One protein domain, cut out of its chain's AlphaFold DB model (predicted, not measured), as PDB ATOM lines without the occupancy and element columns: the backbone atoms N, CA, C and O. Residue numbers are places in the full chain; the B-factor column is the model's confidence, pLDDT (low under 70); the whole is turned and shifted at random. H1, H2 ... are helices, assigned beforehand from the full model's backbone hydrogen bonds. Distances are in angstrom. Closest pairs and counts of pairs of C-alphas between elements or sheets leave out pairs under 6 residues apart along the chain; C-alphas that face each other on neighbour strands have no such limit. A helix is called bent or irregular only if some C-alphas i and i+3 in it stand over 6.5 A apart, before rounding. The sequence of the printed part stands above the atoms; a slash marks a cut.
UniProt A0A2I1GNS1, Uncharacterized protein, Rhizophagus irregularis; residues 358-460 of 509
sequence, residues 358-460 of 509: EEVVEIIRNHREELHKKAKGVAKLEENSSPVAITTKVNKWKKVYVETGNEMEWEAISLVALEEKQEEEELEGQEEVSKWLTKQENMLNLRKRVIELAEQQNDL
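AT A GLANCE: This is residues 358 to 460 of the 509 residues of an uncharacterized protein of Rhizophagus irregularis (UniProt A0A2I1GNS1). Two helices, H2 and H3, make a V with its corner at their tight turn, and the longest helix, H5, packs across both; short H4 lies across the end where H3 stops and H5 starts. H1 meets this body near its own last residues and makes an arm, of which residues 358 to 366 stick out free. The printed part has 103 residues with five named helices, H1 to H5 in chain order, and no named strand; its class is all helix. It is loose, with a radius of gyration of the C-alphas of 15.9 A, and elongated, spanning 52 by 29 by 21 A.

IN THESE COORDINATES: Find C-alpha 358 at (149.185, -6.784, -16.481); from there H1, residues 358 to 376, runs 27.1 A. After a short link of 10 residues, look for H2, residues 387 to 404, 26.0 A long, which begins at C-alpha 387 at (133.972, -2.184, 27.861). Two residues on, H3 takes residues 407 to 424 over 26.1 A. Next come H4, residues 430 to 437, and H5, residues 440 to 459, which runs 28.2 A and ends at C-alpha 459 at (150.760, -4.243, 11.839).

HOW THE PARTS SIT: Start at the hubs, H2 and H5, which touch three helices each. They touch each other at a steep tilt of 44 degrees, the same way, and their closest C-alphas are those of Val 394 and Ile 451, 6.3 A apart. H5 touches H3 with its residues 446 to 454 alone, at a steep tilt of 56 degrees, opposite ways; look at Ala 417 and Val 450, their closest C-alphas, 5.5 A apart. H2 and H3 form a helical hairpin at a steep tilt of 40 degrees, and their closest C-alphas are those of Tyr 401 and Glu 407, at 5.6 A. H1 and H2 are a helical hairpin too, at a shallow tilt of 9 degrees, but they only just touch, with 3 pairs of C-alphas within 8 A; the closest are those of Leu 371 and Thr 404, at 6.4 A. H1 touches H5 with residues 372 to 376 alone, and the closest C-alphas, those of Ala 375 and Asn 458, are 6.7 A apart. H1, H2 and H5 form a bundle, three helices that touch one another. H4 is close to H3 but not clearly touching, about perpendicular at 90 degrees, with the C-alphas of Gln 422 and Val 433 closest at 6.9 A. In all five helices every O i to N i+4 pair is within hydrogen-bond range.

THE WHOLE: The two C-alphas farthest apart are those of Glu 358 and Lys 435, at 52.5 A. The printed part has no cut, and no link is long. Look at the B-factor column for pLDDT: its mean over the printed part is 75.1, and it is under 70 at residues 358 to 384, 404 to 406, 408 and 457 to 460.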
ATOM      1  N   GLU A 358     148.267  -7.670 -17.194       57.97
ATOM      2  CA  GLU A 358     149.185  -6.784 -16.481       57.97
ATOM      3  C   GLU A 358     148.426  -5.655 -15.759       57.97
ATOM      4  O   GLU A 358     148.696  -5.354 -14.598       57.97
ATOM      5  N   GLU A 359     147.398  -5.099 -16.406       59.66
ATOM      6  CA  GLU A 359     146.502  -4.104 -15.811       59.66
ATOM      7  C   GLU A 359     145.600  -4.729 -14.726       59.66
ATOM      8  O   GLU A 359     145.278  -4.068 -13.743       59.66
ATOM      9  N   VAL A 360     145.219  -6.010 -14.840       58.53
ATOM     10  CA  VAL A 360     144.460  -6.722 -13.790       58.53
ATOM     11  C   VAL A 360     145.300  -6.894 -12.524       58.53
ATOM     12  O   VAL A 360     144.791  -6.670 -11.426       58.53
ATOM     13  N   VAL A 361     146.579  -7.256 -12.658       62.53
ATOM     14  CA  VAL A 361     147.508  -7.357 -11.517       62.53
ATOM     15  C   VAL A 361     147.648  -6.004 -10.822       62.53
ATOM     16  O   VAL A 361     147.578  -5.929  -9.595       62.53
ATOM     17  N   GLU A 362     147.778  -4.927 -11.594       67.25
ATOM     18  CA  GLU A 362     147.856  -3.567 -11.063       67.25
ATOM     19  C   GLU A 362     146.557  -3.117 -10.380       67.25
ATOM     20  O   GLU A 362     146.609  -2.532  -9.299       67.25
ATOM     21  N   ILE A 363     145.387  -3.450 -10.933       68.12
ATOM     22  CA  ILE A 363     144.091  -3.178 -10.293       68.12
ATOM     23  C   ILE A 363     143.968  -3.927  -8.963       68.12
ATOM     24  O   ILE A 363     143.544  -3.333  -7.972       68.12
ATOM     25  N   ILE A 364     144.358  -5.204  -8.916       65.94
ATOM     26  CA  ILE A 364     144.316  -6.002  -7.682       65.94
ATOM     27  C   ILE A 364     145.276  -5.422  -6.641       65.94
ATOM     28  O   ILE A 364     144.890  -5.258  -5.485       65.94
ATOM     29  N   ARG A 365     146.500  -5.065  -7.044       69.19
ATOM     30  CA  ARG A 365     147.491  -4.433  -6.164       69.19
ATOM     31  C   ARG A 365     146.968  -3.110  -5.598       69.19
ATOM     32  O   ARG A 365     146.947  -2.944  -4.382       69.19
ATOM     33  N   ASN A 366     146.463  -2.221  -6.451       68.81
ATOM     34  CA  ASN A 366     145.927  -0.921  -6.036       68.81
ATOM     35  C   ASN A 366     144.715  -1.066  -5.104       68.81
ATOM     36  O   ASN A 366     144.604  -0.330  -4.125       68.81
ATOM     37  N   HIS A 367     143.826  -2.026  -5.378       66.25
ATOM     38  CA  HIS A 367     142.690  -2.310  -4.507       66.25
ATOM     39  C   HIS A 367     143.167  -2.732  -3.115       66.25
ATOM     40  O   HIS A 367     142.749  -2.140  -2.127       66.25
ATOM     41  N   ARG A 368     144.111  -3.677  -3.026       63.94
ATOM     42  CA  ARG A 368     144.658  -4.153  -1.745       63.94
ATOM     43  C   ARG A 368     145.422  -3.074  -0.973       63.94
ATOM     44  O   ARG A 368     145.287  -2.997   0.243       63.94
ATOM     45  N   GLU A 369     146.154  -2.198  -1.659       66.12
ATOM     46  CA  GLU A 369     146.786  -1.025  -1.038       66.12
ATOM     47  C   GLU A 369     145.748  -0.056  -0.435       66.12
ATOM     48  O   GLU A 369     145.985   0.531   0.624       66.12
ATOM     49  N   GLU A 370     144.586   0.114  -1.074       67.69
ATOM     50  CA  GLU A 370     143.474   0.903  -0.529       67.69
ATOM     51  C   GLU A 370     142.877   0.249   0.729       67.69
ATOM     52  O   GLU A 370     142.606   0.948   1.709       67.69
ATOM     53  N   LEU A 371     142.722  -1.081   0.737       61.78
ATOM     54  CA  LEU A 371     142.249  -1.832   1.909       61.78
ATOM     55  C   LEU A 371     143.221  -1.687   3.086       61.78
ATOM     56  O   LEU A 371     142.800  -1.340   4.188       61.78
ATOM     57  N   HIS A 372     144.525  -1.834   2.835       64.38
ATOM     58  CA  HIS A 372     145.564  -1.653   3.848       64.38
ATOM     59  C   HIS A 372     145.557  -0.233   4.438       64.38
ATOM     60  O   HIS A 372     145.668  -0.050   5.651       64.38
ATOM     61  N   LYS A 373     145.345   0.802   3.610       68.69
ATOM     62  CA  LYS A 373     145.188   2.187   4.095       68.69
ATOM     63  C   LYS A 373     143.961   2.356   4.995       68.69
ATOM     64  O   LYS A 373     144.048   3.072   5.991       68.69
ATOM     65  N   LYS A 374     142.834   1.708   4.675       67.06
ATOM     66  CA  LYS A 374     141.618   1.739   5.511       67.06
ATOM     67  C   LYS A 374     141.826   1.017   6.843       67.06
ATOM     68  O   LYS A 374     141.413   1.548   7.872       67.06
ATOM     69  N   ALA A 375     142.515  -0.122   6.837       62.97
ATOM     70  CA  ALA A 375     142.846  -0.870   8.048       62.97
ATOM     71  C   ALA A 375     143.833  -0.110   8.954       62.97
ATOM     72  O   ALA A 375     143.579   0.044  10.147       62.97
ATOM     73  N   LYS A 376     144.889   0.488   8.382       64.75
ATOM     74  CA  LYS A 376     145.864   1.327   9.110       64.75
ATOM     75  C   LYS A 376     145.248   2.611   9.690       64.75
ATOM     76  O   LYS A 376     145.803   3.206  10.609       64.75
ATOM     77  N   GLY A 377     144.090   3.038   9.176       61.31
ATOM     78  CA  GLY A 377     143.302   4.150   9.716       61.31
ATOM     79  C   GLY A 377     142.538   3.827  11.008       61.31
ATOM     80  O   GLY A 377     142.002   4.741  11.640       61.31
ATOM     81  N   VAL A 378     142.473   2.557  11.425       63.25
ATOM     82  CA  VAL A 378     141.858   2.155  12.696       63.25
ATOM     83  C   VAL A 378     142.883   2.332  13.824       63.25
ATOM     84  O   VAL A 378     143.893   1.643  13.877       63.25
ATOM     85  N   ALA A 379     142.635   3.275  14.738       60.88
ATOM     86  CA  ALA A 379     143.528   3.551  15.872       60.88
ATOM     87  C   ALA A 379     143.736   2.309  16.767       60.88
ATOM     88  O   ALA A 379     142.745   1.640  17.064       60.88
ATOM     89  N   LYS A 380     144.977   2.051  17.228       67.38
ATOM     90  CA  LYS A 380     145.388   0.915  18.097       67.38
ATOM     91  C   LYS A 380     144.666   0.881  19.444       67.38
ATOM     92  O   LYS A 380     144.090   1.886  19.865       67.38
ATOM     93  N   LEU A 381     144.542  -0.300  20.059       62.25
ATOM     94  CA  LEU A 381     143.752  -0.458  21.289       62.25
ATOM     95  C   LEU A 381     144.630  -0.076  22.473       62.25
ATOM     96  O   LEU A 381     145.696  -0.645  22.657       62.25
ATOM     97  N   GLU A 382     144.181   0.876  23.286       64.12
ATOM     98  CA  GLU A 382     144.871   1.187  24.537       64.12
ATOM     99  C   GLU A 382     144.512   0.137  25.600       64.12
ATOM    100  O   GLU A 382     143.340  -0.227  25.749       64.12
ATOM    101  N   GLU A 383     145.505  -0.325  26.365       55.56
ATOM    102  CA  GLU A 383     145.387  -1.430  27.337       55.56
ATOM    103  C   GLU A 383     144.292  -1.198  28.405       55.56
ATOM    104  O   GLU A 383     143.671  -2.146  28.891       55.56
ATOM    105  N   ASN A 384     143.957   0.069  28.682       58.19
ATOM    106  CA  ASN A 384     142.950   0.492  29.667       58.19
ATOM    107  C   ASN A 384     141.575   0.847  29.061       58.19
ATOM    108  O   ASN A 384     140.802   1.618  29.637       58.19
ATOM    109  N   SER A 385     141.245   0.299  27.891       71.25
ATOM    110  CA  SER A 385     139.989   0.603  27.192       71.25
ATOM    111  C   SER A 385     138.737   0.134  27.953       71.25
ATOM    112  O   SER A 385     138.614  -1.028  28.340       71.25
ATOM    113  N   SER A 386     137.754   1.032  28.098       76.69
ATOM    114  CA  SER A 386     136.430   0.738  28.674       76.69
ATOM    115  C   SER A 386     135.682  -0.364  27.892       76.69
ATOM    116  O   SER A 386     135.815  -0.432  26.665       76.69
ATOM    117  N   PRO A 387     134.815  -1.181  28.532       74.56
ATOM    118  CA  PRO A 387     133.972  -2.184  27.861       74.56
ATOM    119  C   PRO A 387     133.196  -1.664  26.637       74.56
ATOM    120  O   PRO A 387     133.036  -2.361  25.628       74.56
ATOM    121  N   VAL A 388     132.744  -0.407  26.704       77.25
ATOM    122  CA  VAL A 388     132.043   0.274  25.605       77.25
ATOM    123  C   VAL A 388     133.000   0.590  24.452       77.25
ATOM    124  O   VAL A 388     132.638   0.420  23.286       77.25
ATOM    125  N   ALA A 389     134.234   0.994  24.757       77.94
ATOM    126  CA  ALA A 389     135.268   1.271  23.763       77.94
ATOM    127  C   ALA A 389     135.697  -0.008  23.026       77.94
ATOM    128  O   ALA A 389     135.759  -0.004  21.798       77.94
ATOM    129  N   ILE A 390     135.876  -1.120  23.752       79.19
ATOM    130  CA  ILE A 390     136.190  -2.443  23.180       79.19
ATOM    131  C   ILE A 390     135.089  -2.863  22.204       79.19
ATOM    132  O   ILE A 390     135.355  -3.155  21.042       79.19
ATOM    133  N   THR A 391     133.827  -2.815  22.636       79.00
ATOM    134  CA  THR A 391     132.690  -3.230  21.797       79.00
ATOM    135  C   THR A 391     132.534  -2.340  20.560       79.00
ATOM    136  O   THR A 391     132.313  -2.831  19.455       79.00
ATOM    137  N   THR A 392     132.710  -1.026  20.722       81.81
ATOM    138  CA  THR A 392     132.690  -0.070  19.603       81.81
ATOM    139  C   THR A 392     133.786  -0.386  18.594       81.81
ATOM    140  O   THR A 392     133.582  -0.273  17.386       81.81
ATOM    141  N   LYS A 393     134.953  -0.803  19.079       80.94
ATOM    142  CA  LYS A 393     136.103  -1.077  18.236       80.94
ATOM    143  C   LYS A 393     136.018  -2.410  17.499       80.94
ATOM    144  O   LYS A 393     136.320  -2.427  16.311       80.94
ATOM    145  N   VAL A 394     135.517  -3.469  18.139       84.94
ATOM    146  CA  VAL A 394     135.168  -4.725  17.445       84.94
ATOM    147  C   VAL A 394     134.228  -4.431  16.276       84.94
ATOM    148  O   VAL A 394     134.447  -4.906  15.169       84.94
ATOM    149  N   ASN A 395     133.217  -3.581  16.486       81.44
ATOM    150  CA  ASN A 395     132.280  -3.211  15.424       81.44
ATOM    151  C   ASN A 395     132.935  -2.385  14.307       81.44
ATOM    152  O   ASN A 395     132.582  -2.563  13.142       81.44
ATOM    153  N   LYS A 396     133.888  -1.499  14.632       83.44
ATOM    154  CA  LYS A 396     134.679  -0.775  13.622       83.44
ATOM    155  C   LYS A 396     135.501  -1.741  12.771       83.44
ATOM    156  O   LYS A 396     135.440  -1.640  11.553       83.44
ATOM    157  N   TRP A 397     136.198  -2.688  13.397       80.75
ATOM    158  CA  TRP A 397     136.953  -3.719  12.687       80.75
ATOM    159  C   TRP A 397     136.047  -4.594  11.819       80.75
ATOM    160  O   TRP A 397     136.281  -4.687  10.619       80.75
ATOM    161  N   LYS A 398     134.945  -5.119  12.368       82.50
ATOM    162  CA  LYS A 398     133.945  -5.878  11.599       82.50
ATOM    163  C   LYS A 398     133.465  -5.101  10.371       82.50
ATOM    164  O   LYS A 398     133.369  -5.662   9.286       82.50
ATOM    165  N   LYS A 399     133.192  -3.801  10.526       81.25
ATOM    166  CA  LYS A 399     132.774  -2.934   9.420       81.25
ATOM    167  C   LYS A 399     133.855  -2.801   8.344       81.25
ATOM    168  O   LYS A 399     133.509  -2.880   7.173       81.25
ATOM    169  N   VAL A 400     135.126  -2.647   8.725       78.12
ATOM    170  CA  VAL A 400     136.246  -2.629   7.768       78.12
ATOM    171  C   VAL A 400     136.265  -3.930   6.969       78.12
ATOM    172  O   VAL A 400     136.169  -3.872   5.749       78.12
ATOM    173  N   TYR A 401     136.273  -5.090   7.630       76.88
ATOM    174  CA  TYR A 401     136.325  -6.385   6.943       76.88
ATOM    175  C   TYR A 401     135.133  -6.612   5.997       76.88
ATOM    176  O   TYR A 401     135.333  -7.014   4.850       76.88
ATOM    177  N   VAL A 402     133.914  -6.263   6.422       75.06
ATOM    178  CA  VAL A 402     132.704  -6.323   5.578       75.06
ATOM    179  C   VAL A 402     132.815  -5.395   4.364       75.06
ATOM    180  O   VAL A 402     132.584  -5.821   3.236       75.06
ATOM    181  N   GLU A 403     133.219  -4.135   4.555       70.44
ATOM    182  CA  GLU A 403     133.386  -3.176   3.450       70.44
ATOM    183  C   GLU A 403     134.512  -3.574   2.486       70.44
ATOM    184  O   GLU A 403     134.467  -3.222   1.307       70.44
ATOM    185  N   THR A 404     135.506  -4.321   2.968       64.31
ATOM    186  CA  THR A 404     136.592  -4.874   2.148       64.31
ATOM    187  C   THR A 404     136.244  -6.194   1.451       64.31
ATOM    188  O   THR A 404     137.020  -6.648   0.618       64.31
ATOM    189  N   GLY A 405     135.088  -6.802   1.748       64.62
ATOM    190  CA  GLY A 405     134.698  -8.112   1.210       64.62
ATOM    191  C   GLY A 405     135.429  -9.306   1.842       64.62
ATOM    192  O   GLY A 405     135.332 -10.419   1.327       64.62
ATOM    193  N   ASN A 406     136.122  -9.096   2.963       68.75
ATOM    194  CA  ASN A 406     136.935 -10.088   3.671       68.75
ATOM    195  C   ASN A 406     136.202 -10.658   4.903       68.75
ATOM    196  O   ASN A 406     136.786 -10.867   5.964       68.75
ATOM    197  N   GLU A 407     134.897 -10.912   4.783       72.00
ATOM    198  CA  GLU A 407     134.062 -11.410   5.891       72.00
ATOM    199  C   GLU A 407     134.572 -12.748   6.451       72.00
ATOM    200  O   GLU A 407     134.599 -12.940   7.665       72.00
ATOM    201  N   MET A 408     135.073 -13.629   5.578       69.25
ATOM    202  CA  MET A 408     135.637 -14.927   5.969       69.25
ATOM    203  C   MET A 408     136.923 -14.794   6.798       69.25
ATOM    204  O   MET A 408     137.157 -15.597   7.697       69.25
ATOM    205  N   GLU A 409     137.759 -13.785   6.526       71.06
ATOM    206  CA  GLU A 409     138.977 -13.540   7.312       71.06
ATOM    207  C   GLU A 409     138.616 -13.058   8.718       71.06
ATOM    208  O   GLU A 409     139.197 -13.510   9.702       71.06
ATOM    209  N   TRP A 410     137.594 -12.207   8.832       83.00
ATOM    210  CA  TRP A 410     137.075 -11.762  10.123       83.00
ATOM    211  C   TRP A 410     136.509 -12.915  10.965       83.00
ATOM    212  O   TRP A 410     136.741 -12.975  12.177       83.00
ATOM    213  N   GLU A 411     135.785 -13.843  10.336       78.12
ATOM    214  CA  GLU A 411     135.301 -15.060  10.996       78.12
ATOM    215  C   GLU A 411     136.459 -15.960  11.432       78.12
ATOM    216  O   GLU A 411     136.464 -16.418  12.572       78.12
ATOM    217  N   ALA A 412     137.479 -16.139  10.587       78.69
ATOM    218  CA  ALA A 412     138.666 -16.919  10.924       78.69
ATOM    219  C   ALA A 412     139.423 -16.333  12.128       78.69
ATOM    220  O   ALA A 412     139.733 -17.063  13.064       78.69
ATOM    221  N   ILE A 413     139.650 -15.015  12.164       81.31
ATOM    222  CA  ILE A 413     140.270 -14.337  13.317       81.31
ATOM    223  C   ILE A 413     139.430 -14.546  14.584       81.31
ATOM    224  O   ILE A 413     139.968 -14.781  15.665       81.31
ATOM    225  N   SER A 414     138.103 -14.469  14.451       83.50
ATOM    226  CA  SER A 414     137.186 -14.656  15.579       83.50
ATOM    227  C   SER A 414     137.216 -16.085  16.126       83.50
ATOM    228  O   SER A 414     137.134 -16.268  17.338       83.50
ATOM    229  N   LEU A 415     137.346 -17.080  15.245       81.94
ATOM    230  CA  LEU A 415     137.471 -18.490  15.609       81.94
ATOM    231  C   LEU A 415     138.816 -18.783  16.274       81.94
ATOM    232  O   LEU A 415     138.826 -19.376  17.346       81.94
ATOM    233  N   VAL A 416     139.923 -18.290  15.712       83.75
ATOM    234  CA  VAL A 416     141.261 -18.450  16.308       83.75
ATOM    235  C   VAL A 416     141.303 -17.847  17.713       83.75
ATOM    236  O   VAL A 416     141.765 -18.492  18.646       83.75
ATOM    237  N   ALA A 417     140.739 -16.649  17.905       86.81
ATOM    238  CA  ALA A 417     140.656 -16.040  19.234       86.81
ATOM    239  C   ALA A 417     139.841 -16.884  20.230       86.81
ATOM    240  O   ALA A 417     140.102 -16.839  21.432       86.81
ATOM    241  N   LEU A 418     138.821 -17.603  19.749       83.38
ATOM    242  CA  LEU A 418     137.987 -18.470  20.575       83.38
ATOM    243  C   LEU A 418     138.727 -19.756  20.953       83.38
ATOM    244  O   LEU A 418     138.664 -20.142  22.115       83.38
ATOM    245  N   GLU A 419     139.431 -20.376  20.006       82.38
ATOM    246  CA  GLU A 419     140.251 -21.572  20.231       82.38
ATOM    247  C   GLU A 419     141.385 -21.287  21.223       82.38
ATOM    248  O   GLU A 419     141.515 -22.004  22.211       82.38
ATOM    249  N   GLU A 420     142.119 -20.179  21.059       85.56
ATOM    250  CA  GLU A 420     143.167 -19.773  22.008       85.56
ATOM    251  C   GLU A 420     142.610 -19.594  23.430       85.56
ATOM    252  O   GLU A 420     143.201 -20.058  24.403       85.56
ATOM    253  N   LYS A 421     141.438 -18.956  23.572       83.94
ATOM    254  CA  LYS A 421     140.793 -18.781  24.884       83.94
ATOM    255  C   LYS A 421     140.232 -20.081  25.448       83.94
ATOM    256  O   LYS A 421     140.155 -20.222  26.665       83.94
ATOM    257  N   GLN A 422     139.828 -21.009  24.589       82.38
ATOM    258  CA  GLN A 422     139.378 -22.330  25.000       82.38
ATOM    259  C   GLN A 422     140.540 -23.157  25.566       82.38
ATOM    260  O   GLN A 422     140.364 -23.806  26.595       82.38
ATOM    261  N   GLU A 423     141.713 -23.103  24.928       83.38
ATOM    262  CA  GLU A 423     142.932 -23.773  25.390       83.38
ATOM    263  C   GLU A 423     143.478 -23.158  26.687       83.38
ATOM    264  O   GLU A 423     143.810 -23.897  27.611       83.38
ATOM    265  N   GLU A 424     143.519 -21.822  26.799       85.44
ATOM    266  CA  GLU A 424     143.982 -21.118  28.011       85.44
ATOM    267  C   GLU A 424     143.151 -21.455  29.261       85.44
ATOM    268  O   GLU A 424     143.681 -21.500  30.371       85.44
ATOM    269  N   GLU A 425     141.847 -21.663  29.085       81.50
ATOM    270  CA  GLU A 425     140.893 -21.928  30.167       81.50
ATOM    271  C   GLU A 425     140.596 -23.433  30.339       81.50
ATOM    272  O   GLU A 425     139.736 -23.788  31.145       81.50
ATOM    273  N   GLU A 426     141.291 -24.302  29.588       82.62
ATOM    274  CA  GLU A 426     141.159 -25.771  29.603       82.62
ATOM    275  C   GLU A 426     139.702 -26.271  29.468       82.62
ATOM    276  O   GLU A 426     139.287 -27.225  30.126       82.62
ATOM    277  N   LEU A 427     138.894 -25.620  28.621       84.50
ATOM    278  CA  LEU A 427     137.465 -25.936  28.473       84.50
ATOM    279  C   LEU A 427     137.238 -27.119  27.518       84.50
ATOM    280  O   LEU A 427     137.645 -27.084  26.348       84.50
ATOM    281  N   GLU A 428     136.506 -28.140  27.973       71.94
ATOM    282  CA  GLU A 428     136.261 -29.362  27.208       71.94
ATOM    283  C   GLU A 428     134.884 -29.314  26.518       71.94
ATOM    284  O   GLU A 428     133.822 -29.515  27.107       71.94
ATOM    285  N   GLY A 429     134.896 -29.048  25.209       77.19
ATOM    286  CA  GLY A 429     133.707 -29.119  24.356       77.19
ATOM    287  C   GLY A 429     132.849 -27.845  24.283       77.19
ATOM    288  O   GLY A 429     132.992 -26.881  25.032       77.19
ATOM    289  N   GLN A 430     131.919 -27.835  23.321       70.69
ATOM    290  CA  GLN A 430     131.141 -26.639  22.952       70.69
ATOM    291  C   GLN A 430     130.168 -26.157  24.046       70.69
ATOM    292  O   GLN A 430     129.854 -24.966  24.113       70.69
ATOM    293  N   GLU A 431     129.681 -27.055  24.908       78.00
ATOM    294  CA  GLU A 431     128.748 -26.707  25.990       78.00
ATOM    295  C   GLU A 431     129.427 -25.882  27.093       78.00
ATOM    296  O   GLU A 431     128.841 -24.915  27.597       78.00
ATOM    297  N   GLU A 432     130.678 -26.203  27.427       83.06
ATOM    298  CA  GLU A 432     131.461 -25.472  28.426       83.06
ATOM    299  C   GLU A 432     131.873 -24.092  27.921       83.06
ATOM    300  O   GLU A 432     131.708 -23.104  28.640       83.06
ATOM    301  N   VAL A 433     132.283 -23.996  26.652       79.19
ATOM    302  CA  VAL A 433     132.573 -22.717  25.982       79.19
ATOM    303  C   VAL A 433     131.338 -21.815  25.975       79.19
ATOM    304  O   VAL A 433     131.418 -20.640  26.341       79.19
ATOM    305  N   SER A 434     130.164 -22.357  25.637       79.12
ATOM    306  CA  SER A 434     128.905 -21.603  25.663       79.12
ATOM    307  C   SER A 434     128.583 -21.078  27.067       79.12
ATOM    308  O   SER A 434     128.252 -19.903  27.241       79.12
ATOM    309  N   LYS A 435     128.763 -21.914  28.101       85.25
ATOM    310  CA  LYS A 435     128.586 -21.524  29.506       85.25
ATOM    311  C   LYS A 435     129.599 -20.459  29.935       85.25
ATOM    312  O   LYS A 435     129.222 -19.517  30.634       85.25
ATOM    313  N   TRP A 436     130.851 -20.560  29.501       84.88
ATOM    314  CA  TRP A 436     131.905 -19.585  29.778       84.88
ATOM    315  C   TRP A 436     131.607 -18.220  29.139       84.88
ATOM    316  O   TRP A 436     131.751 -17.191  29.803       84.88
ATOM    317  N   LEU A 437     131.076 -18.196  27.913       83.50
ATOM    318  CA  LEU A 437     130.689 -16.973  27.193       83.50
ATOM    319  C   LEU A 437     129.486 -16.232  27.799       83.50
ATOM    320  O   LEU A 437     129.247 -15.070  27.464       83.50
ATOM    321  N   THR A 438     128.733 -16.855  28.715       79.50
ATOM    322  CA  THR A 438     127.629 -16.173  29.417       79.50
ATOM    323  C   THR A 438     128.115 -15.060  30.351       79.50
ATOM    324  O   THR A 438     127.364 -14.122  30.638       79.50
ATOM    325  N   LYS A 439     129.375 -15.121  30.806       84.69
ATOM    326  CA  LYS A 439     129.989 -14.082  31.640       84.69
ATOM    327  C   LYS A 439     130.460 -12.914  30.771       84.69
ATOM    328  O   LYS A 439     131.211 -13.086  29.814       84.69
ATOM    329  N   GLN A 440     130.058 -11.696  31.140       76.88
ATOM    330  CA  GLN A 440     130.421 -10.477  30.401       76.88
ATOM    331  C   GLN A 440     131.936 -10.232  30.365       76.88
ATOM    332  O   GLN A 440     132.456  -9.797  29.343       76.88
ATOM    333  N   GLU A 441     132.651 -10.539  31.447       82.75
ATOM    334  CA  GLU A 441     134.110 -10.380  31.532       82.75
ATOM    335  C   GLU A 441     134.840 -11.271  30.518       82.75
ATOM    336  O   GLU A 441     135.710 -10.795  29.790       82.75
ATOM    337  N   ASN A 442     134.403 -12.523  30.387       86.06
ATOM    338  CA  ASN A 442     134.944 -13.495  29.437       86.06
ATOM    339  C   ASN A 442     134.713 -13.053  27.988       86.06
ATOM    340  O   ASN A 442     135.625 -13.066  27.164       86.06
ATOM    341  N   MET A 443     133.506 -12.565  27.693       81.31
ATOM    342  CA  MET A 443     133.177 -12.011  26.379       81.31
ATOM    343  C   MET A 443     134.028 -10.777  26.046       81.31
ATOM    344  O   MET A 443     134.427 -10.589  24.898       81.31
ATOM    345  N   LEU A 444     134.313  -9.922  27.031       82.75
ATOM    346  CA  LEU A 444     135.189  -8.767  26.840       82.75
ATOM    347  C   LEU A 444     136.642  -9.188  26.608       82.75
ATOM    348  O   LEU A 444     137.293  -8.592  25.753       82.75
ATOM    349  N   ASN A 445     137.126 -10.215  27.311       85.06
ATOM    350  CA  ASN A 445     138.457 -10.788  27.104       85.06
ATOM    351  C   ASN A 445     138.597 -11.356  25.680       85.06
ATOM    352  O   ASN A 445     139.502 -10.965  24.946       85.06
ATOM    353  N   LEU A 446     137.619 -12.149  25.230       85.75
ATOM    354  CA  LEU A 446     137.571 -12.649  23.853       85.75
ATOM    355  C   LEU A 446     137.570 -11.503  22.829       85.75
ATOM    356  O   LEU A 446     138.328 -11.517  21.867       85.75
ATOM    357  N   ARG A 447     136.756 -10.463  23.046       85.12
ATOM    358  CA  ARG A 447     136.706  -9.291  22.156       85.12
ATOM    359  C   ARG A 447     138.028  -8.532  22.089       85.12
ATOM    360  O   ARG A 447     138.375  -8.055  21.012       85.12
ATOM    361  N   LYS A 448     138.748  -8.396  23.209       85.44
ATOM    362  CA  LYS A 448     140.100  -7.817  23.216       85.44
ATOM    363  C   LYS A 448     141.037  -8.658  22.359       85.44
ATOM    364  O   LYS A 448     141.694  -8.101  21.487       85.44
ATOM    365  N   ARG A 449     140.998  -9.983  22.519       86.62
ATOM    366  CA  ARG A 449     141.847 -10.896  21.754       86.62
ATOM    367  C   ARG A 449     141.588 -10.843  20.247       86.62
ATOM    368  O   ARG A 449     142.529 -10.752  19.469       86.62
ATOM    369  N   VAL A 450     140.322 -10.790  19.827       86.06
ATOM    370  CA  VAL A 450     139.952 -10.599  18.410       86.06
ATOM    371  C   VAL A 450     140.515  -9.285  17.858       86.06
ATOM    372  O   VAL A 450     141.012  -9.251  16.735       86.06
ATOM    373  N   ILE A 451     140.454  -8.196  18.636       85.00
ATOM    374  CA  ILE A 451     141.029  -6.906  18.229       85.00
ATOM    375  C   ILE A 451     142.552  -7.002  18.107       85.00
ATOM    376  O   ILE A 451     143.092  -6.502  17.129       85.00
ATOM    377  N   GLU A 452     143.232  -7.638  19.062       85.81
ATOM    378  CA  GLU A 452     144.689  -7.822  19.034       85.81
ATOM    379  C   GLU A 452     145.137  -8.602  17.798       85.81
ATOM    380  O   GLU A 452     146.050  -8.162  17.106       85.81
ATOM    381  N   LEU A 453     144.473  -9.717  17.476       82.81
ATOM    382  CA  LEU A 453     144.785 -10.508  16.282       82.81
ATOM    383  C   LEU A 453     144.526  -9.716  14.993       82.81
ATOM    384  O   LEU A 453     145.344  -9.743  14.072       82.81
ATOM    385  N   ALA A 454     143.422  -8.965  14.936       80.19
ATOM    386  CA  ALA A 454     143.132  -8.090  13.805       80.19
ATOM    387  C   ALA A 454     144.171  -6.963  13.670       80.19
ATOM    388  O   ALA A 454     144.551  -6.614  12.555       80.19
ATOM    389  N   GLU A 455     144.657  -6.398  14.774       80.06
ATOM    390  CA  GLU A 455     145.721  -5.389  14.768       80.06
ATOM    391  C   GLU A 455     147.062  -5.987  14.336       80.06
ATOM    392  O   GLU A 455     147.709  -5.413  13.468       80.06
ATOM    393  N   GLN A 456     147.439  -7.165  14.839       75.75
ATOM    394  CA  GLN A 456     148.680  -7.860  14.470       75.75
ATOM    395  C   GLN A 456     148.745  -8.199  12.980       75.75
ATOM    396  O   GLN A 456     149.775  -7.982  12.345       75.75
ATOM    397  N   GLN A 457     147.643  -8.676  12.396       67.62
ATOM    398  CA  GLN A 457     147.585  -8.946  10.956       67.62
ATOM    399  C   GLN A 457     147.743  -7.681  10.101       67.62
ATOM    400  O   GLN A 457     148.211  -7.761   8.967       67.62
ATOM    401  N   ASN A 458     147.381  -6.513  10.640       64.44
ATOM    402  CA  ASN A 458     147.512  -5.225   9.958       64.44
ATOM    403  C   ASN A 458     148.819  -4.477  10.284       64.44
ATOM    404  O   ASN A 458     149.235  -3.628   9.502       64.44
ATOM    405  N   ASP A 459     149.464  -4.787  11.412       60.88
ATOM    406  CA  ASP A 459     150.760  -4.243  11.839       60.88
ATOM    407  C   ASP A 459     151.958  -4.978  11.211       60.88
ATOM    408  O   ASP A 459     153.090  -4.507  11.334       60.88
ATOM    409  N   LEU A 460     151.740  -6.112  10.529       53.06
ATOM    410  CA  LEU A 460     152.759  -6.766   9.707       53.06
ATOM    411  C   LEU A 460     153.133  -5.850   8.526       53.06
ATOM    412  O   LEU A 460     152.632  -5.978   7.410       53.06
TER     413      LEU A 460